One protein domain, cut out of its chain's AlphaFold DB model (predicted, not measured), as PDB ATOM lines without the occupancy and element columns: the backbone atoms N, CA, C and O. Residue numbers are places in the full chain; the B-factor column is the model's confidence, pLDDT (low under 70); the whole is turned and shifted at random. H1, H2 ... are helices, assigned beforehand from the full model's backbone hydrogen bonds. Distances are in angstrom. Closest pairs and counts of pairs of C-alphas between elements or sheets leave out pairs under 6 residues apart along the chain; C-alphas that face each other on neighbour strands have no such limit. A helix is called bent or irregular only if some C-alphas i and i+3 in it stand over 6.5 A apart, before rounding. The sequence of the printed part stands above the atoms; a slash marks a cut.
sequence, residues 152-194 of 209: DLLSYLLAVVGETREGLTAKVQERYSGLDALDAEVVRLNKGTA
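AT A GLANCE: This is residues 152 to 194 of the 209 residues of an uncharacterized protein of marine sediment metagenome (UniProt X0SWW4). Three helices make an open, C-shaped frame: H2 is the upright, H1 stands across the end where H2 begins, and H3 is the longest arm, reaching out from the end where H2 finishes. H1 and H3 lie to the same side of H2 with an empty space between them, and the last part of H3, residues 186 to 193, sticks out free together with residue 194. The printed part has 43 residues with three named helices, in the order H1, H2, H3 along the chain, and no named strand; the class is all helix. The whole is loose, with a radius of gyration of the C-alphas of 11.7 A, and the C-alphas span 27 by 25 by 14 A along their three main axes.

HOW THE PARTS SIT: H1, residues 152 to 161, is followed by a tight link of 3 residues and then by H2, residues 165 to 175. H1 and H2 are close but not clearly touching, with 1 pair of C-alphas within 8 A: those of Leu 158 and Arg 165, the closest, are 7.2 A apart. Their lines are about perpendicular at 71 degrees, only just beyond a steep tilt. Another tight link of 3 residues leads from H2 to H3, residues 179 to 193. H2 and H3 are also close but not clearly touching, and their closest C-alphas, those of Val 172 and Leu 182, are 7.8 A apart. The lines of H2 and H3 are about perpendicular at 79 degrees. H1 and H3 are apart. In H1, H2 and H3 every O i to N i+4 pair is within hydrogen-bond range.

IN THESE COORDINATES: H1 begins at C-alpha 152, at (-1.285, -9.173, -22.490), and runs from Asp 152 to Val 161, 14.2 A from first to last C-alpha. H2 runs from Arg 165 to Arg 175, 15.5 A from first to last C-alpha, and ends with C-alpha 175 at (-5.834, 13.867, -32.177). H3 runs from Leu 179 to Thr 193, 21.4 A from first to last C-alpha, and ends with C-alpha 193 at (0.283, -3.094, -43.517). H1, H2 and H3 are not bent.

THE WHOLE: The two C-alphas farthest apart are those of Glu 166 and Ala 194, at 28.8 A. The first and last printed C-alphas, of Asp 152 and Ala 194, are 23.5 A apart. Without residues 186 to 194, which stand free, the body has 34 residues and spans 26 by 16 by 11 A. The printed part has no cut, and neither link is long. The mean pLDDT of the printed part is 88.8, and the model's confidence is low, under 70, at residues 192 to 194.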
ATOM      1  N   ASP A 152      -2.723  -8.885 -22.461       88.88
ATOM      2  CA  ASP A 152      -1.285  -9.173 -22.490       88.88
ATOM      3  C   ASP A 152      -0.639  -8.573 -23.735       88.88
ATOM      4  O   ASP A 152       0.397  -7.913 -23.646       88.88
ATOM      5  N   LEU A 153      -1.287  -8.730 -24.896       92.06
ATOM      6  CA  LEU A 153      -0.830  -8.139 -26.153       92.06
ATOM      7  C   LEU A 153      -0.766  -6.614 -26.062       92.06
ATOM      8  O   LEU A 153       0.217  -6.015 -26.500       92.06
ATOM      9  N   LEU A 154      -1.780  -5.978 -25.472       91.94
ATOM     10  CA  LEU A 154      -1.801  -4.534 -25.259       91.94
ATOM     11  C   LEU A 154      -0.682  -4.096 -24.309       91.94
ATOM     12  O   LEU A 154       0.016  -3.125 -24.598       91.94
ATOM     13  N   SER A 155      -0.492  -4.810 -23.201       90.62
ATOM     14  CA  SER A 155       0.555  -4.510 -22.218       90.62
ATOM     15  C   SER A 155       1.949  -4.651 -22.829       90.62
ATOM     16  O   SER A 155       2.787  -3.758 -22.692       90.62
ATOM     17  N   TYR A 156       2.174  -5.728 -23.582       93.12
ATOM     18  CA  TYR A 156       3.400  -5.949 -24.336       93.12
ATOM     19  C   TYR A 156       3.621  -4.858 -25.389       93.12
ATOM     20  O   TYR A 156       4.711  -4.295 -25.470       93.12
ATOM     21  N   LEU A 157       2.588  -4.497 -26.159       93.88
ATOM     22  CA  LEU A 157       2.670  -3.440 -27.166       93.88
ATOM     23  C   LEU A 157       3.067  -2.101 -26.535       93.88
ATOM     24  O   LEU A 157       3.975  -1.452 -27.047       93.88
ATOM     25  N   LEU A 158       2.428  -1.709 -25.427       93.38
ATOM     26  CA  LEU A 158       2.743  -0.484 -24.683       93.38
ATOM     27  C   LEU A 158       4.202  -0.466 -24.213       93.38
ATOM     28  O   LEU A 158       4.892   0.538 -24.399       93.38
ATOM     29  N   ALA A 159       4.696  -1.590 -23.688       93.38
ATOM     30  CA  ALA A 159       6.093  -1.727 -23.291       93.38
ATOM     31  C   ALA A 159       7.052  -1.589 -24.487       93.38
ATOM     32  O   ALA A 159       8.047  -0.872 -24.396       93.38
ATOM     33  N   VAL A 160       6.736  -2.218 -25.626       94.12
ATOM     34  CA  VAL A 160       7.548  -2.146 -26.853       94.12
ATOM     35  C   VAL A 160       7.602  -0.730 -27.422       94.12
ATOM     36  O   VAL A 160       8.665  -0.289 -27.856       94.12
ATOM     37  N   VAL A 161       6.481  -0.002 -27.424       92.12
ATOM     38  CA  VAL A 161       6.452   1.385 -27.915       92.12
ATOM     39  C   VAL A 161       6.982   2.397 -26.893       92.12
ATOM     40  O   VAL A 161       7.158   3.563 -27.239       92.12
ATOM     41  N   GLY A 162       7.252   1.967 -25.655       93.94
ATOM     42  CA  GLY A 162       7.732   2.829 -24.574       93.94
ATOM     43  C   GLY A 162       6.690   3.842 -24.097       93.94
ATOM     44  O   GLY A 162       7.050   4.952 -23.711       93.94
ATOM     45  N   GLU A 163       5.406   3.485 -24.150       93.56
ATOM     46  CA  GLU A 163       4.294   4.357 -23.763       93.56
ATOM     47  C   GLU A 163       3.492   3.787 -22.596       93.56
ATOM     48  O   GLU A 163       3.513   2.593 -22.305       93.56
ATOM     49  N   THR A 164       2.742   4.667 -21.935       94.75
ATOM     50  CA  THR A 164       1.766   4.285 -20.907       94.75
ATOM     51  C   THR A 164       0.358   4.293 -21.486       94.75
ATOM     52  O   THR A 164       0.086   4.961 -22.490       94.75
ATOM     53  N   ARG A 165      -0.572   3.589 -20.832       92.19
ATOM     54  CA  ARG A 165      -1.988   3.633 -21.211       92.19
ATOM     55  C   ARG A 165      -2.522   5.066 -21.156       92.19
ATOM     56  O   ARG A 165      -3.230   5.496 -22.067       92.19
ATOM     57  N   GLU A 166      -2.156   5.814 -20.121       95.31
ATOM     58  CA  GLU A 166      -2.549   7.206 -19.908       95.31
ATOM     59  C   GLU A 166      -1.976   8.117 -20.999       95.31
ATOM     60  O   GLU A 166      -2.714   8.913 -21.586       95.31
ATOM     61  N   GLY A 167      -0.689   7.960 -21.327       94.06
ATOM     62  CA  GLY A 167      -0.027   8.718 -22.390       94.06
ATOM     63  C   GLY A 167      -0.650   8.461 -23.761       94.06
ATOM     64  O   GLY A 167      -0.954   9.404 -24.496       94.06
ATOM     65  N   LEU A 168      -0.923   7.195 -24.090       92.88
ATOM     66  CA  LEU A 168      -1.588   6.833 -25.341       92.88
ATOM     67  C   LEU A 168      -3.025   7.373 -25.401       92.88
ATOM     68  O   LEU A 168      -3.432   7.916 -26.427       92.88
ATOM     69  N   THR A 169      -3.772   7.286 -24.297       92.88
ATOM     70  CA  THR A 169      -5.143   7.817 -24.205       92.88
ATOM     71  C   THR A 169      -5.167   9.322 -24.467       92.88
ATOM     72  O   THR A 169      -5.977   9.783 -25.271       92.88
ATOM     73  N   ALA A 170      -4.245  10.080 -23.864       95.19
ATOM     74  CA  ALA A 170      -4.146  11.522 -24.074       95.19
ATOM     75  C   ALA A 170      -3.869  11.871 -25.547       95.19
ATOM     76  O   ALA A 170      -4.549  12.724 -26.114       95.19
ATOM     77  N   LYS A 171      -2.941  11.159 -26.203       93.81
ATOM     78  CA  LYS A 171      -2.629  11.365 -27.630       93.81
ATOM     79  C   LYS A 171      -3.823  11.087 -28.540       93.81
ATOM     80  O   LYS A 171      -4.042  11.812 -29.508       93.81
ATOM     81  N   VAL A 172      -4.588  10.032 -28.252       93.94
ATOM     82  CA  VAL A 172      -5.796   9.694 -29.016       93.94
ATOM     83  C   VAL A 172      -6.856  10.780 -28.842       93.94
ATOM     84  O   VAL A 172      -7.407  11.250 -29.834       93.94
ATOM     85  N   GLN A 173      -7.100  11.222 -27.608       93.88
ATOM     86  CA  GLN A 173      -8.092  12.256 -27.303       93.88
ATOM     87  C   GLN A 173      -7.718  13.638 -27.861       93.88
ATOM     88  O   GLN A 173      -8.604  14.399 -28.236       93.88
ATOM     89  N   GLU A 174      -6.425  13.966 -27.946       95.94
ATOM     90  CA  GLU A 174      -5.948  15.204 -28.577       95.94
ATOM     91  C   GLU A 174      -6.119  15.170 -30.102       95.94
ATOM     92  O   GLU A 174      -6.456  16.179 -30.724       95.94
ATOM     93  N   ARG A 175      -5.888  14.006 -30.718       94.75
ATOM     94  CA  ARG A 175      -5.834  13.867 -32.177       94.75
ATOM     95  C   ARG A 175      -7.187  13.596 -32.828       94.75
ATOM     96  O   ARG A 175      -7.381  13.987 -33.980       94.75
ATOM     97  N   TYR A 176      -8.106  12.928 -32.136       94.88
ATOM     98  CA  TYR A 176      -9.392  12.516 -32.695       94.88
ATOM     99  C   TYR A 176     -10.547  13.053 -31.856       94.88
ATOM    100  O   TYR A 176     -10.625  12.837 -30.652       94.88
ATOM    101  N   SER A 177     -11.491  13.721 -32.519       88.00
ATOM    102  CA  SER A 177     -12.663  14.322 -31.875       88.00
ATOM    103  C   SER A 177     -13.779  13.323 -31.549       88.00
ATOM    104  O   SER A 177     -14.778  13.707 -30.945       88.00
ATOM    105  N   GLY A 178     -13.658  12.070 -31.989       91.75
ATOM    106  CA  GLY A 178     -14.680  11.043 -31.816       91.75
ATOM    107  C   GLY A 178     -14.240   9.677 -32.340       91.75
ATOM    108  O   GLY A 178     -13.258   9.574 -33.078       91.75
ATOM    109  N   LEU A 179     -14.984   8.642 -31.948       90.50
ATOM    110  CA  LEU A 179     -14.666   7.243 -32.244       90.50
ATOM    111  C   LEU A 179     -14.628   6.961 -33.755       90.50
ATOM    112  O   LEU A 179     -13.659   6.384 -34.226       90.50
ATOM    113  N   ASP A 180     -15.576   7.497 -34.531       92.38
ATOM    114  CA  ASP A 180     -15.617   7.321 -35.993       92.38
ATOM    115  C   ASP A 180     -14.325   7.785 -36.694       92.38
ATOM    116  O   ASP A 180     -13.853   7.163 -37.648       92.38
ATOM    117  N   ALA A 181     -13.733   8.891 -36.224       91.56
ATOM    118  CA  ALA A 181     -12.493   9.429 -36.783       91.56
ATOM    119  C   ALA A 181     -11.279   8.558 -36.425       91.56
ATOM    120  O   ALA A 181     -10.365   8.412 -37.240       91.56
ATOM    121  N   LEU A 182     -11.282   7.973 -35.224       91.38
ATOM    122  CA  LEU A 182     -10.270   7.013 -34.791       91.38
ATOM    123  C   LEU A 182     -10.376   5.713 -35.598       91.38
ATOM    124  O   LEU A 182      -9.375   5.260 -36.150       91.38
ATOM    125  N   ASP A 183     -11.580   5.160 -35.741       88.69
ATOM    126  CA  ASP A 183     -11.832   3.922 -36.483       88.69
ATOM    127  C   ASP A 183     -11.417   4.053 -37.954       88.69
ATOM    128  O   ASP A 183     -10.749   3.173 -38.506       88.69
ATOM    129  N   ALA A 184     -11.733   5.187 -38.590       89.56
ATOM    130  CA  ALA A 184     -11.315   5.469 -39.961       89.56
ATOM    131  C   ALA A 184      -9.782   5.495 -40.118       89.56
ATOM    132  O   ALA A 184      -9.253   4.972 -41.106       89.56
ATOM    133  N   GLU A 185      -9.059   6.063 -39.147       89.88
ATOM    134  CA  GLU A 185      -7.595   6.052 -39.150       89.88
ATOM    135  C   GLU A 185      -7.043   4.640 -38.945       89.88
ATOM    136  O   GLU A 185      -6.139   4.233 -39.675       89.88
ATOM    137  N   VAL A 186      -7.580   3.874 -37.995       87.69
ATOM    138  CA  VAL A 186      -7.153   2.491 -37.740       87.69
ATOM    139  C   VAL A 186      -7.314   1.644 -39.005       87.69
ATOM    140  O   VAL A 186      -6.380   0.952 -39.418       87.69
ATOM    141  N   VAL A 187      -8.448   1.772 -39.703       87.19
ATOM    142  CA  VAL A 187      -8.673   1.119 -41.002       87.19
ATOM    143  C   VAL A 187      -7.648   1.577 -42.046       87.19
ATOM    144  O   VAL A 187      -7.151   0.756 -42.820       87.19
ATOM    145  N   ARG A 188      -7.310   2.872 -42.090       88.44
ATOM    146  CA  ARG A 188      -6.294   3.408 -43.010       88.44
ATOM    147  C   ARG A 188      -4.904   2.832 -42.722       88.44
ATOM    148  O   ARG A 188      -4.217   2.445 -43.666       88.44
ATOM    149  N   LEU A 189      -4.501   2.764 -41.454       84.88
ATOM    150  CA  LEU A 189      -3.214   2.204 -41.028       84.88
ATOM    151  C   LEU A 189      -3.117   0.712 -41.374       84.88
ATOM    152  O   LEU A 189      -2.114   0.290 -41.945       84.88
ATOM    153  N   ASN A 190      -4.191  -0.049 -41.148       76.88
ATOM    154  CA  ASN A 190      -4.250  -1.480 -41.465       76.88
ATOM    155  C   ASN A 190      -4.189  -1.775 -42.973       76.88
ATOM    156  O   ASN A 190      -3.660  -2.802 -43.393       76.88
ATOM    157  N   LYS A 191      -4.691  -0.871 -43.825       73.62
ATOM    158  CA  LYS A 191      -4.556  -1.005 -45.286       73.62
ATOM    159  C   LYS A 191      -3.114  -0.819 -45.767       73.62
ATOM    160  O   LYS A 191      -2.761  -1.378 -46.797       73.62
ATOM    161  N   GLY A 192      -2.291  -0.063 -45.038       62.16
ATOM    162  CA  GLY A 192      -0.870   0.122 -45.350       62.16
ATOM    163  C   GLY A 192       0.027  -1.045 -44.921       62.16
ATOM    164  O   GLY A 192       1.146  -1.156 -45.410       62.16
ATOM    165  N   THR A 193      -0.447  -1.918 -44.027       56.97
ATOM    166  CA  THR A 193       0.283  -3.094 -43.517       56.97
ATOM    167  C   THR A 193      -0.142  -4.413 -44.169       56.97
ATOM    168  O   THR A 193       0.504  -5.438 -43.942       56.97
ATOM    169  N   ALA A 194      -1.177  -4.395 -45.018       53.25
ATOM    170  CA  ALA A 194      -1.691  -5.571 -45.725       53.25
ATOM    171  C   ALA A 194      -0.639  -6.272 -46.611       53.25
ATOM    172  O   ALA A 194      -0.743  -7.477 -46.832       53.25
TER     173      ALA A 194